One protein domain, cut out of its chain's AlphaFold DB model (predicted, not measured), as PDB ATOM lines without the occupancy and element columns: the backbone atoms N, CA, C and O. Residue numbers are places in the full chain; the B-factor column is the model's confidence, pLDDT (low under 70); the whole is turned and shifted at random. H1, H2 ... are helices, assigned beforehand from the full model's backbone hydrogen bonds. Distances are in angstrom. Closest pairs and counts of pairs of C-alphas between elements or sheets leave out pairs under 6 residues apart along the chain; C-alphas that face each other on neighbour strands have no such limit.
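What this domain is: This is residues 77 to 177 of the 250 residues of an uncharacterized protein of marine sediment metagenome (UniProt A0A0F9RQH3). One very long, straight helix, H2, runs along most of a thin rod, with smaller helices beside it near each end. Near its beginning H1 lies alongside it, joined by a loose loop that extends the rod past the start of H2; near its other end the helical hairpin of H3 and H4 lies alongside it, and between these two places residues 118 to 125 of H2 are bare. The printed part has 101 residues with four named helices, in the order H1, H2, H3, H4, and no named strand; the class is all helix. The whole is extended, with a radius of gyration of the C-alphas of 23.8 A, and the C-alphas span 78 by 19 by 18 A.

How they stand to each other: H2, residues 101 to 139, is the longest helix. With residues 103 to 114 alone it touches H1, residues 77 to 86, and the closest C-alphas are those of Thr 77 and Ala 113, 6.0 A apart. H1 and H2 form a helical hairpin, running opposite ways at a shallow tilt of 22 degrees. Residues 118 to 125 of H2 stand free. With residues 126 to 137 alone H2 touches H4, residues 161 to 175; the closest C-alphas, those of Ala 137 and Ile 172, are 7.0 A apart. H2 and H4 run the same way at a shallow tilt of 6 degrees. H3, residues 147 to 157, is close to H2 but not clearly touching, the closest C-alphas being those of Arg 130 and Trp 156 at 7.5 A; the two run opposite ways at a shallow tilt of 12 degrees. H3 and H4 touch as a second helical hairpin, with the C-alphas of Val 152 and Ala 164 closest at 4.5 A and a shallow tilt of 10 degrees, opposite ways. H2, H3 and H4 form an up and down bundle, each running against the one before it. H1 is apart from H3 and from H4. In H1, H2, H3 and H4 every O i to N i+4 pair is within hydrogen-bond range.

Where its parts are: H2 measures 56.8 A from C-alpha 101 at (27.106, -18.198, -26.558) to C-alpha 139 at (29.241, 24.037, 11.403). H1 begins at C-alpha 77, (34.691, -4.300, -16.044), and is 14.2 A long. H3 is 15.1 A long, and H4 is 20.8 A long, ending at C-alpha 175, (18.834, 26.247, 16.069).

The domain as a whole: The C-alphas of Asp 93 and Gly 177 are the two farthest apart, at 78.1 A. The link from H1 to H2, residues 87 to 100, is long; that from H2 to H3 is short and that from H3 to H4 tight. The printed part has no cut. The mean pLDDT of the printed part is 81.4, and residue 99 is the one printed residue under 70.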
ATOM      1  N   THR A  77      35.308  -4.868 -14.839       71.56
ATOM      2  CA  THR A  77      34.691  -4.300 -16.044       71.56
ATOM      3  C   THR A  77      35.704  -4.160 -17.177       71.56
ATOM      4  O   THR A  77      35.423  -4.597 -18.290       71.56
ATOM      5  N   GLU A  78      36.904  -3.657 -16.889       77.56
ATOM      6  CA  GLU A  78      37.996  -3.529 -17.864       77.56
ATOM      7  C   GLU A  78      38.494  -4.891 -18.363       77.56
ATOM      8  O   GLU A  78      38.696  -5.069 -19.564       77.56
ATOM      9  N   ILE A  79      38.616  -5.882 -17.474       79.06
ATOM     10  CA  ILE A  79      38.981  -7.257 -17.844       79.06
ATOM     11  C   ILE A  79      37.915  -7.872 -18.757       79.06
ATOM     12  O   ILE A  79      38.251  -8.435 -19.796       79.06
ATOM     13  N   LEU A  80      36.627  -7.738 -18.423       79.69
ATOM     14  CA  LEU A  80      35.537  -8.264 -19.252       79.69
ATOM     15  C   LEU A  80      35.471  -7.578 -20.627       79.69
ATOM     16  O   LEU A  80      35.218  -8.247 -21.629       79.69
ATOM     17  N   GLU A  81      35.743  -6.271 -20.703       81.88
ATOM     18  CA  GLU A  81      35.852  -5.550 -21.978       81.88
ATOM     19  C   GLU A  81      37.050  -6.014 -22.814       81.88
ATOM     20  O   GLU A  81      36.928  -6.166 -24.030       81.88
ATOM     21  N   GLN A  82      38.200  -6.270 -22.185       81.62
ATOM     22  CA  GLN A  82      39.368  -6.824 -22.871       81.62
ATOM     23  C   GLN A  82      39.113  -8.255 -23.361       81.62
ATOM     24  O   GLN A  82      39.448  -8.568 -24.502       81.62
ATOM     25  N   MET A  83      38.461  -9.099 -22.556       80.06
ATOM     26  CA  MET A  83      38.079 -10.459 -22.953       80.06
ATOM     27  C   MET A  83      37.098 -10.451 -24.131       80.06
ATOM     28  O   MET A  83      37.280 -11.216 -25.073       80.06
ATOM     29  N   LEU A  84      36.107  -9.552 -24.136       81.88
ATOM     30  CA  LEU A  84      35.184  -9.391 -25.266       81.88
ATOM     31  C   LEU A  84      35.888  -8.937 -26.550       81.88
ATOM     32  O   LEU A  84      35.540  -9.412 -27.627       81.88
ATOM     33  N   LYS A  85      36.887  -8.051 -26.449       83.06
ATOM     34  CA  LYS A  85      37.695  -7.611 -27.601       83.06
ATOM     35  C   LYS A  85      38.644  -8.694 -28.116       83.06
ATOM     36  O   LYS A  85      38.959  -8.696 -29.302       83.06
ATOM     37  N   ALA A  86      39.115  -9.577 -27.238       81.81
ATOM     38  CA  ALA A  86      40.047 -10.645 -27.586       81.81
ATOM     39  C   ALA A  86      39.371 -11.840 -28.279       81.81
ATOM     40  O   ALA A  86      40.052 -12.593 -28.975       81.81
ATOM     41  N   ILE A  87      38.055 -12.025 -28.112       78.00
ATOM     42  CA  ILE A  87      37.324 -13.119 -28.760       78.00
ATOM     43  C   ILE A  87      37.108 -12.795 -30.247       78.00
ATOM     44  O   ILE A  87      36.483 -11.780 -30.568       78.00
ATOM     45  N   PRO A  88      37.560 -13.663 -31.172       78.69
ATOM     46  CA  PRO A  88      37.302 -13.496 -32.595       78.69
ATOM     47  C   PRO A  88      35.800 -13.479 -32.881       78.69
ATOM     48  O   PRO A  88      35.078 -14.427 -32.566       78.69
ATOM     49  N   GLN A  89      35.322 -12.407 -33.509       76.62
ATOM     50  CA  GLN A  89      33.937 -12.337 -33.945       76.62
ATOM     51  C   GLN A  89      33.752 -13.181 -35.203       76.62
ATOM     52  O   GLN A  89      34.260 -12.845 -36.273       76.62
ATOM     53  N   GLN A  90      33.026 -14.289 -35.064       78.19
ATOM     54  CA  GLN A  90      32.580 -15.065 -36.213       78.19
ATOM     55  C   GLN A  90      31.560 -14.241 -36.993       78.19
ATOM     56  O   GLN A  90      30.646 -13.664 -36.403       78.19
ATOM     57  N   LYS A  91      31.733 -14.168 -38.310       79.62
ATOM     58  CA  LYS A  91      30.773 -13.546 -39.217       79.62
ATOM     59  C   LYS A  91      30.095 -14.630 -40.040       79.62
ATOM     60  O   LYS A  91      30.736 -15.628 -40.359       79.62
ATOM     61  N   ASP A  92      28.818 -14.444 -40.334       78.19
ATOM     62  CA  ASP A  92      28.124 -15.265 -41.318       78.19
ATOM     63  C   ASP A  92      28.601 -14.917 -42.737       78.19
ATOM     64  O   ASP A  92      29.364 -13.968 -42.951       78.19
ATOM     65  N   ASP A  93      28.128 -15.682 -43.718       85.12
ATOM     66  CA  ASP A  93      28.463 -15.490 -45.135       85.12
ATOM     67  C   ASP A  93      27.990 -14.127 -45.687       85.12
ATOM     68  O   ASP A  93      28.422 -13.697 -46.756       85.12
ATOM     69  N   TYR A  94      27.132 -13.421 -44.943       78.81
ATOM     70  CA  TYR A  94      26.611 -12.092 -45.257       78.81
ATOM     71  C   TYR A  94      27.356 -10.967 -44.514       78.81
ATOM     72  O   TYR A  94      27.033  -9.792 -44.686       78.81
ATOM     73  N   GLY A  95      28.370 -11.302 -43.708       75.94
ATOM     74  CA  GLY A  95      29.183 -10.353 -42.951       75.94
ATOM     75  C   GLY A  95      28.594  -9.910 -41.604       75.94
ATOM     76  O   GLY A  95      29.193  -9.044 -40.957       75.94
ATOM     77  N   ASN A  96      27.478 -10.492 -41.154       79.62
ATOM     78  CA  ASN A  96      26.875 -10.214 -39.851       79.62
ATOM     79  C   ASN A  96      27.576 -10.995 -38.744       79.62
ATOM     80  O   ASN A  96      27.903 -12.169 -38.897       79.62
ATOM     81  N   THR A  97      27.752 -10.365 -37.587       76.56
ATOM     82  CA  THR A  97      28.328 -11.023 -36.417       76.56
ATOM     83  C   THR A  97      27.419 -12.146 -35.908       76.56
ATOM     84  O   THR A  97      26.294 -11.904 -35.468       76.56
ATOM     85  N   ILE A  98      27.932 -13.375 -35.889       72.88
ATOM     86  CA  ILE A  98      27.287 -14.518 -35.249       72.88
ATOM     87  C   ILE A  98      27.542 -14.416 -33.747       72.88
ATOM     88  O   ILE A  98      28.672 -14.502 -33.265       72.88
ATOM     89  N   ALA A  99      26.470 -14.226 -32.983       68.19
ATOM     90  CA  ALA A  99      26.559 -14.076 -31.541       68.19
ATOM     91  C   ALA A  99      26.844 -15.429 -30.861       68.19
ATOM     92  O   ALA A  99      25.919 -16.175 -30.523       68.19
ATOM     93  N   SER A 100      28.131 -15.729 -30.651       79.88
ATOM     94  CA  SER A 100      28.586 -16.901 -29.897       79.88
ATOM     95  C   SER A 100      27.993 -16.907 -28.473       79.88
ATOM     96  O   SER A 100      27.925 -15.851 -27.831       79.88
ATOM     97  N   PRO A 101      27.586 -18.074 -27.935       80.31
ATOM     98  CA  PRO A 101      27.106 -18.198 -26.558       80.31
ATOM     99  C   PRO A 101      28.085 -17.645 -25.511       80.31
ATOM    100  O   PRO A 101      27.652 -17.087 -24.501       80.31
ATOM    101  N   GLU A 102      29.394 -17.756 -25.754       80.25
ATOM    102  CA  GLU A 102      30.435 -17.195 -24.883       80.25
ATOM    103  C   GLU A 102      30.441 -15.667 -24.891       80.25
ATOM    104  O   GLU A 102      30.478 -15.054 -23.823       80.25
ATOM    105  N   ILE A 103      30.314 -15.054 -26.073       80.31
ATOM    106  CA  ILE A 103      30.221 -13.595 -26.225       80.31
ATOM    107  C   ILE A 103      28.981 -13.086 -25.484       80.31
ATOM    108  O   ILE A 103      29.099 -12.207 -24.638       80.31
ATOM    109  N   LYS A 104      27.816 -13.721 -25.681       80.94
ATOM    110  CA  LYS A 104      26.575 -13.351 -24.971       80.94
ATOM    111  C   LYS A 104      26.707 -13.458 -23.450       80.94
ATOM    112  O   LYS A 104      26.159 -12.641 -22.709       80.94
ATOM    113  N   LYS A 105      27.410 -14.483 -22.956       82.19
ATOM    114  CA  LYS A 105      27.643 -14.672 -21.517       82.19
ATOM    115  C   LYS A 105      28.523 -13.555 -20.953       82.19
ATOM    116  O   LYS A 105      28.194 -13.019 -19.894       82.19
ATOM    117  N   LEU A 106      29.592 -13.190 -21.658       79.25
ATOM    118  CA  LEU A 106      30.494 -12.109 -21.262       79.25
ATOM    119  C   LEU A 106      29.833 -10.731 -21.367       79.25
ATOM    120  O   LEU A 106      29.976  -9.931 -20.450       79.25
ATOM    121  N   GLU A 107      29.031 -10.473 -22.402       82.50
ATOM    122  CA  GLU A 107      28.223  -9.251 -22.525       82.50
ATOM    123  C   GLU A 107      27.251  -9.102 -21.351       82.50
ATOM    124  O   GLU A 107      27.147  -8.031 -20.750       82.50
ATOM    125  N   ARG A 108      26.580 -10.193 -20.959       84.19
ATOM    126  CA  ARG A 108      25.685 -10.193 -19.795       84.19
ATOM    127  C   ARG A 108      26.445  -9.925 -18.497       84.19
ATOM    128  O   ARG A 108      25.970  -9.160 -17.662       84.19
ATOM    129  N   GLN A 109      27.613 -10.541 -18.319       80.25
ATOM    130  CA  GLN A 109      28.470 -10.292 -17.158       80.25
ATOM    131  C   GLN A 109      28.966  -8.843 -17.124       80.25
ATOM    132  O   GLN A 109      28.936  -8.224 -16.061       80.25
ATOM    133  N   LEU A 110      29.336  -8.279 -18.276       82.56
ATOM    134  CA  LEU A 110      29.755  -6.889 -18.403       82.56
ATOM    135  C   LEU A 110      28.612  -5.926 -18.071       82.56
ATOM    136  O   LEU A 110      28.822  -4.975 -17.324       82.56
ATOM    137  N   ALA A 111      27.399  -6.179 -18.566       79.31
ATOM    138  CA  ALA A 111      26.228  -5.366 -18.246       79.31
ATOM    139  C   ALA A 111      25.926  -5.377 -16.737       79.31
ATOM    140  O   ALA A 111      25.705  -4.325 -16.138       79.31
ATOM    141  N   ILE A 112      25.992  -6.552 -16.099       81.12
ATOM    142  CA  ILE A 112      25.827  -6.690 -14.644       81.12
ATOM    143  C   ILE A 112      26.929  -5.926 -13.895       81.12
ATOM    144  O   ILE A 112      26.639  -5.239 -12.915       81.12
ATOM    145  N   ALA A 113      28.180  -6.032 -14.344       78.50
ATOM    146  CA  ALA A 113      29.310  -5.346 -13.727       78.50
ATOM    147  C   ALA A 113      29.191  -3.817 -13.864       78.50
ATOM    148  O   ALA A 113      29.305  -3.113 -12.865       78.50
ATOM    149  N   LYS A 114      28.832  -3.302 -15.047       79.06
ATOM    150  CA  LYS A 114      28.579  -1.867 -15.278       79.06
ATOM    151  C   LYS A 114      27.431  -1.332 -14.427       79.06
ATOM    152  O   LYS A 114      27.554  -0.254 -13.852       79.06
ATOM    153  N   GLN A 115      26.338  -2.086 -14.297       76.31
ATOM    154  CA  GLN A 115      25.223  -1.695 -13.433       76.31
ATOM    155  C   GLN A 115      25.643  -1.641 -11.957       76.31
ATOM    156  O   GLN A 115      25.230  -0.741 -11.226       76.31
ATOM    157  N   ARG A 116      26.479  -2.583 -11.506       73.25
ATOM    158  CA  ARG A 116      27.042  -2.557 -10.150       73.25
ATOM    159  C   ARG A 116      27.943  -1.347  -9.942       73.25
ATOM    160  O   ARG A 116      27.740  -0.645  -8.960       73.25
ATOM    161  N   ASP A 117      28.869  -1.078 -10.858       74.88
ATOM    162  CA  ASP A 117      29.767   0.080 -10.773       74.88
ATOM    163  C   ASP A 117      28.973   1.395 -10.756       74.88
ATOM    164  O   ASP A 117      29.266   2.291  -9.968       74.88
ATOM    165  N   PHE A 118      27.916   1.497 -11.565       73.19
ATOM    166  CA  PHE A 118      26.994   2.630 -11.544       73.19
ATOM    167  C   PHE A 118      26.304   2.786 -10.182       73.19
ATOM    168  O   PHE A 118      26.327   3.873  -9.610       73.19
ATOM    169  N   ASN A 119      25.763   1.702  -9.619       70.31
ATOM    170  CA  ASN A 119      25.132   1.726  -8.298       70.31
ATOM    171  C   ASN A 119      26.136   2.075  -7.181       70.31
ATOM    172  O   ASN A 119      25.790   2.798  -6.251       70.31
ATOM    173  N   VAL A 120      27.379   1.588  -7.263       72.56
ATOM    174  CA  VAL A 120      28.455   1.923  -6.315       72.56
ATOM    175  C   VAL A 120      28.818   3.401  -6.418       72.56
ATOM    176  O   VAL A 120      28.926   4.062  -5.392       72.56
ATOM    177  N   ARG A 121      28.946   3.948  -7.634       70.94
ATOM    178  CA  ARG A 121      29.196   5.383  -7.848       70.94
ATOM    179  C   ARG A 121      28.042   6.245  -7.347       70.94
ATOM    180  O   ARG A 121      28.300   7.268  -6.726       70.94
ATOM    181  N   GLN A 122      26.793   5.829  -7.566       71.31
ATOM    182  CA  GLN A 122      25.629   6.521  -7.009       71.31
ATOM    183  C   GLN A 122      25.634   6.506  -5.481       71.31
ATOM    184  O   GLN A 122      25.417   7.547  -4.873       71.31
ATOM    185  N   ARG A 123      25.937   5.360  -4.858       70.06
ATOM    186  CA  ARG A 123      26.064   5.264  -3.397       70.06
ATOM    187  C   ARG A 123      27.207   6.116  -2.863       70.06
ATOM    188  O   ARG A 123      26.993   6.856  -1.923       70.06
ATOM    189  N   ALA A 124      28.378   6.088  -3.495       71.12
ATOM    190  CA  ALA A 124      29.510   6.919  -3.089       71.12
ATOM    191  C   ALA A 124      29.212   8.423  -3.231       71.12
ATOM    192  O   ALA A 124      29.612   9.215  -2.381       71.12
ATOM    193  N   ALA A 125      28.489   8.826  -4.282       70.19
ATOM    194  CA  ALA A 125      28.033  10.204  -4.453       70.19
ATOM    195  C   ALA A 125      27.019  10.603  -3.369       70.19
ATOM    196  O   ALA A 125      27.140  11.682  -2.792       70.19
ATOM    197  N   ALA A 126      26.076   9.710  -3.060       72.75
ATOM    198  CA  ALA A 126      25.119   9.877  -1.980       72.75
ATOM    199  C   ALA A 126      25.850   9.988  -0.622       72.75
ATOM    200  O   ALA A 126      25.676  10.965   0.098       72.75
ATOM    201  N   ASP A 127      26.755   9.070  -0.291       76.94
ATOM    202  CA  ASP A 127      27.532   9.107   0.953       76.94
ATOM    203  C   ASP A 127      28.353  10.403   1.084       76.94
ATOM    204  O   ASP A 127      28.464  10.966   2.175       76.94
ATOM    205  N   GLY A 128      28.871  10.929  -0.030       80.94
ATOM    206  CA  GLY A 128      29.520  12.239  -0.071       80.94
ATOM    207  C   GLY A 128      28.572  13.397   0.267       80.94
ATOM    208  O   GLY A 128      28.967  14.335   0.958       80.94
ATOM    209  N   GLU A 129      27.317  13.343  -0.174       81.94
ATOM    210  CA  GLU A 129      26.285  14.324   0.180       81.94
ATOM    211  C   GLU A 129      25.828  14.188   1.643       81.94
ATOM    212  O   GLU A 129      25.710  15.203   2.331       81.94
ATOM    213  N   ARG A 130      25.710  12.962   2.177       84.75
ATOM    214  CA  ARG A 130      25.487  12.724   3.618       84.75
ATOM    215  C   ARG A 130      26.589  13.354   4.466       84.75
ATOM    216  O   ARG A 130      26.304  14.023   5.457       84.75
ATOM    217  N   GLN A 131      27.851  13.168   4.075       85.62
ATOM    218  CA  GLN A 131      28.988  13.769   4.774       85.62
ATOM    219  C   GLN A 131      28.967  15.298   4.713       85.62
ATOM    220  O   GLN A 131      29.278  15.938   5.715       85.62
ATOM    221  N   LYS A 132      28.587  15.892   3.574       88.19
ATOM    222  CA  LYS A 132      28.414  17.350   3.471       88.19
ATOM    223  C   LYS A 132      27.347  17.848   4.435       88.19
ATOM    224  O   LYS A 132      27.607  18.787   5.166       88.19
ATOM    225  N   MET A 133      26.197  17.183   4.492       86.38
ATOM    226  CA  MET A 133      25.113  17.558   5.401       86.38
ATOM    227  C   MET A 133      25.488  17.426   6.879       86.38
ATOM    228  O   MET A 133      25.127  18.292   7.667       86.38
ATOM    229  N   ARG A 134      26.261  16.400   7.259       88.12
ATOM    230  CA  ARG A 134      26.809  16.301   8.623       88.12
ATOM    231  C   ARG A 134      27.767  17.445   8.951       88.12
ATOM    232  O   ARG A 134      27.667  18.006  10.032       88.12
ATOM    233  N   LYS A 135      28.654  17.815   8.020       90.00
ATOM    234  CA  LYS A 135      29.545  18.972   8.202       90.00
ATOM    235  C   LYS A 135      28.766  20.280   8.308       90.00
ATOM    236  O   LYS A 135      29.046  21.065   9.197       90.00
ATOM    237  N   GLU A 136      27.765  20.484   7.452       90.19
ATOM    238  CA  GLU A 136      26.873  21.650   7.520       90.19
ATOM    239  C   GLU A 136      26.135  21.716   8.875       90.19
ATOM    240  O   GLU A 136      25.988  22.795   9.441       90.19
ATOM    241  N   ALA A 137      25.706  20.572   9.423       89.31
ATOM    242  CA  ALA A 137      25.082  20.507  10.744       89.31
ATOM    243  C   ALA A 137      26.064  20.851  11.878       89.31
ATOM    244  O   ALA A 137      25.739  21.648  12.756       89.31
ATOM    245  N   GLU A 138      27.272  20.284  11.828       88.00
ATOM    246  CA  GLU A 138      28.348  20.541  12.791       88.00
ATOM    247  C   GLU A 138      28.774  22.019  12.774       88.00
ATOM    248  O   GLU A 138      28.875  22.647  13.826       88.00
ATOM    249  N   GLU A 139      28.937  22.610  11.587       90.12
ATOM    250  CA  GLU A 139      29.241  24.037  11.403       90.12
ATOM    251  C   GLU A 139      28.121  24.946  11.929       90.12
ATOM    252  O   GLU A 139      28.395  26.027  12.454       90.12
ATOM    253  N   ALA A 140      26.862  24.511  11.833       86.25
ATOM    254  CA  ALA A 140      25.720  25.219  12.401       86.25
ATOM    255  C   ALA A 140      25.596  25.068  13.930       86.25
ATOM    256  O   ALA A 140      24.737  25.721  14.527       86.25
ATOM    257  N   GLY A 141      26.433  24.235  14.558       85.75
ATOM    258  CA  GLY A 141      26.401  23.948  15.992       85.75
ATOM    259  C   GLY A 141      25.256  23.029  16.419       85.75
ATOM    260  O   GLY A 141      24.930  22.993  17.603       85.75
ATOM    261  N   LEU A 142      24.638  22.302  15.479       86.50
ATOM    262  CA  LEU A 142      23.614  21.311  15.802       86.50
ATOM    263  C   LEU A 142      24.234  20.156  16.595       86.50
ATOM    264  O   LEU A 142      25.304  19.657  16.250       86.50
ATOM    265  N   ASP A 143      23.531  19.717  17.638       85.38
ATOM    266  CA  ASP A 143      23.942  18.572  18.450       85.38
ATOM    267  C   ASP A 143      24.018  17.301  17.578       85.38
ATOM    268  O   ASP A 143      23.000  16.917  16.982       85.38
ATOM    269  N   PRO A 144      25.186  16.634  17.486       82.00
ATOM    270  CA  PRO A 144      25.339  15.411  16.704       82.00
ATOM    271  C   PRO A 144      24.459  14.256  17.204       82.00
ATOM    272  O   PRO A 144      24.070  13.407  16.401       82.00
ATOM    273  N   ASP A 145      24.109  14.244  18.493       83.25
ATOM    274  CA  ASP A 145      23.231  13.238  19.102       83.25
ATOM    275  C   ASP A 145      21.784  13.753  19.266       83.25
ATOM    276  O   ASP A 145      20.918  13.094  19.857       83.25
ATOM    277  N   GLY A 146      21.497  14.934  18.715       83.88
ATOM    278  CA  GLY A 146      20.201  15.591  18.781       83.88
ATOM    279  C   GLY A 146      19.126  14.906  17.933       83.88
ATOM    280  O   GLY A 146      19.383  14.293  16.893       83.88
ATOM    281  N   LYS A 147      17.863  15.072  18.348       83.94
ATOM    282  CA  LYS A 147      16.696  14.511  17.638       83.94
ATOM    283  C   LYS A 147      16.586  15.011  16.194       83.94
ATOM    284  O   LYS A 147      16.171  14.249  15.325       83.94
ATOM    285  N   ASP A 148      16.978  16.254  15.933       81.94
ATOM    286  CA  ASP A 148      16.828  16.872  14.614       81.94
ATOM    287  C   ASP A 148      17.821  16.304  13.598       81.94
ATOM    288  O   ASP A 148      17.439  15.995  12.467       81.94
ATOM    289  N   LEU A 149      19.072  16.055  14.007       86.12
ATOM    290  CA  LEU A 149      20.038  15.375  13.147       86.12
ATOM    291  C   LEU A 149      19.666  13.898  12.956       86.12
ATOM    292  O   LEU A 149      19.745  13.391  11.838       86.12
ATOM    293  N   ALA A 150      19.162  13.226  13.997       85.31
ATOM    294  CA  ALA A 150      18.664  11.852  13.884       85.31
ATOM    295  C   ALA A 150      17.530  11.724  12.850       85.31
ATOM    296  O   ALA A 150      17.481  10.760  12.083       85.31
ATOM    297  N   LEU A 151      16.640  12.716  12.779       85.00
ATOM    298  CA  LEU A 151      15.592  12.793  11.764       85.00
ATOM    299  C   LEU A 151      16.180  12.973  10.352       85.00
ATOM    300  O   LEU A 151      15.760  12.276   9.424       85.00
ATOM    301  N   VAL A 152      17.165  13.859  10.172       85.75
ATOM    302  CA  VAL A 152      17.870  14.051   8.886       85.75
ATOM    303  C   VAL A 152      18.516  12.748   8.407       85.75
ATOM    304  O   VAL A 152      18.380  12.380   7.239       85.75
ATOM    305  N   GLU A 153      19.176  12.024   9.308       86.69
ATOM    306  CA  GLU A 153      19.806  10.742   8.995       86.69
ATOM    307  C   GLU A 153      18.790   9.646   8.675       86.69
ATOM    308  O   GLU A 153      18.983   8.900   7.718       86.69
ATOM    309  N   LEU A 154      17.665   9.597   9.388       85.75
ATOM    310  CA  LEU A 154      16.581   8.665   9.088       85.75
ATOM    311  C   LEU A 154      15.969   8.930   7.704       85.75
ATOM    312  O   LEU A 154      15.674   7.993   6.960       85.75
ATOM    313  N   ALA A 155      15.768  10.197   7.332       84.44
ATOM    314  CA  ALA A 155      15.286  10.557   5.999       84.44
ATOM    315  C   ALA A 155      16.289  10.145   4.906       84.44
ATOM    316  O   ALA A 155      15.889   9.686   3.833       84.44
ATOM    317  N   TRP A 156      17.587  10.252   5.202       84.50
ATOM    318  CA  TRP A 156      18.654   9.793   4.322       84.50
ATOM    319  C   TRP A 156      18.656   8.272   4.146       84.50
ATOM    320  O   TRP A 156      18.655   7.782   3.016       84.50
ATOM    321  N   ASP A 157      18.610   7.525   5.250       81.38
ATOM    322  CA  ASP A 157      18.638   6.060   5.256       81.38
ATOM    323  C   ASP A 157      17.409   5.453   4.550       81.38
ATOM    324  O   ASP A 157      17.484   4.365   3.979       81.38
ATOM    325  N   ASN A 158      16.303   6.200   4.477       80.44
ATOM    326  CA  ASN A 158      15.121   5.866   3.677       80.44
ATOM    327  C   ASN A 158      15.235   6.256   2.184       80.44
ATOM    328  O   ASN A 158      14.221   6.344   1.491       80.44
ATOM    329  N   ASN A 159      16.450   6.488   1.667       76.00
ATOM    330  CA  ASN A 159      16.733   6.928   0.292       76.00
ATOM    331  C   ASN A 159      15.999   8.218  -0.116       76.00
ATOM    332  O   ASN A 159      15.640   8.388  -1.283       76.00
ATOM    333  N   ASN A 160      15.780   9.144   0.825       81.56
ATOM    334  CA  ASN A 160      15.101  10.407   0.551       81.56
ATOM    335  C   ASN A 160      16.014  11.626   0.803       81.56
ATOM    336  O   ASN A 160      15.800  12.394   1.749       81.56
ATOM    337  N   PRO A 161      17.040  11.838  -0.049       80.94
ATOM    338  CA  PRO A 161      18.062  12.866   0.162       80.94
ATOM    339  C   PRO A 161      17.490  14.291   0.145       80.94
ATOM    340  O   PRO A 161      17.931  15.155   0.899       80.94
ATOM    341  N   GLN A 162      16.446  14.536  -0.654       83.56
ATOM    342  CA  GLN A 162      15.785  15.843  -0.704       83.56
ATOM    343  C   GLN A 162      15.049  16.176   0.597       83.56
ATOM    344  O   GLN A 162      15.053  17.329   1.030       83.56
ATOM    345  N   VAL A 163      14.413  15.184   1.226       84.44
ATOM    346  CA  VAL A 163      13.738  15.372   2.517       84.44
ATOM    347  C   VAL A 163      14.763  15.563   3.629       84.44
ATOM    348  O   VAL A 163      14.611  16.502   4.407       84.44
ATOM    349  N   ALA A 164      15.839  14.769   3.642       85.19
ATOM    350  CA  ALA A 164      16.953  14.954   4.572       85.19
ATOM    351  C   ALA A 164      17.511  16.387   4.501       85.19
ATOM    352  O   ALA A 164      17.651  17.050   5.526       85.19
ATOM    353  N   ARG A 165      17.710  16.922   3.287       88.56
ATOM    354  CA  ARG A 165      18.169  18.304   3.093       88.56
ATOM    355  C   ARG A 165      17.181  19.346   3.622       88.56
ATOM    356  O   ARG A 165      17.591  20.316   4.253       88.56
ATOM    357  N   LYS A 166      15.879  19.163   3.380       87.81
ATOM    358  CA  LYS A 166      14.841  20.065   3.916       87.81
ATOM    359  C   LYS A 166      14.833  20.066   5.442       87.81
ATOM    360  O   LYS A 166      14.700  21.128   6.043       87.81
ATOM    361  N   TRP A 167      14.967  18.893   6.052       88.50
ATOM    362  CA  TRP A 167      14.993  18.748   7.504       88.50
ATOM    363  C   TRP A 167      16.259  19.344   8.110       88.50
ATOM    364  O   TRP A 167      16.155  20.030   9.119       88.50
ATOM    365  N   LEU A 168      17.411  19.204   7.448       91.19
ATOM    366  CA  LEU A 168      18.643  19.861   7.877       91.19
ATOM    367  C   LEU A 168      18.486  21.383   7.862       91.19
ATOM    368  O   LEU A 168      18.753  22.033   8.865       91.19
ATOM    369  N   ASN A 169      17.991  21.956   6.762       90.06
ATOM    370  CA  ASN A 169      17.774  23.403   6.672       90.06
ATOM    371  C   ASN A 169      16.809  23.905   7.758       90.06
ATOM    372  O   ASN A 169      17.002  24.987   8.304       90.06
ATOM    373  N   ARG A 170      15.773  23.118   8.068       88.56
ATOM    374  CA  ARG A 170      14.825  23.421   9.142       88.56
ATOM    375  C   ARG A 170      15.499  23.380  10.512       88.56
ATOM    376  O   ARG A 170      15.326  24.320  11.273       88.56
ATOM    377  N   ALA A 171      16.279  22.338  10.789       86.62
ATOM    378  CA  ALA A 171      17.020  22.192  12.037       86.62
ATOM    379  C   ALA A 171      18.012  23.347  12.237       86.62
ATOM    380  O   ALA A 171      18.065  23.936  13.310       86.62
ATOM    381  N   ILE A 172      18.745  23.729  11.183       88.81
ATOM    382  CA  ILE A 172      19.671  24.870  11.211       88.81
ATOM    383  C   ILE A 172      18.916  26.169  11.520       88.81
ATOM    384  O   ILE A 172      19.352  26.927  12.383       88.81
ATOM    385  N   ALA A 173      17.783  26.420  10.855       85.81
ATOM    386  CA  ALA A 173      16.976  27.616  11.096       85.81
ATOM    387  C   ALA A 173      16.442  27.666  12.538       85.81
ATOM    388  O   ALA A 173      16.619  28.670  13.229       85.81
ATOM    389  N   GLU A 174      15.863  26.559  13.018       84.75
ATOM    390  CA  GLU A 174      15.354  26.440  14.389       84.75
ATOM    391  C   GLU A 174      16.473  26.642  15.428       84.75
ATOM    392  O   GLU A 174      16.280  27.389  16.390       84.75
ATOM    393  N   HIS A 175      17.663  26.071  15.202       82.38
ATOM    394  CA  HIS A 175      18.834  26.247  16.069       82.38
ATOM    395  C   HIS A 175      19.356  27.691  16.084       82.38
ATOM    396  O   HIS A 175      19.713  28.217  17.137       82.38
ATOM    397  N   GLN A 176      19.364  28.369  14.935       83.00
ATOM    398  CA  GLN A 176      19.800  29.765  14.814       83.00
ATOM    399  C   GLN A 176      18.763  30.773  15.342       83.00
ATOM    400  O   GLN A 176      19.002  31.980  15.305       83.00
ATOM    401  N   GLY A 177      17.612  30.307  15.840       73.94
ATOM    402  CA  GLY A 177      16.522  31.169  16.296       73.94
ATOM    403  C   GLY A 177      15.817  31.913  15.158       73.94
ATOM    404  O   GLY A 177      14.943  32.747  15.413       73.94
TER     405      GLY A 177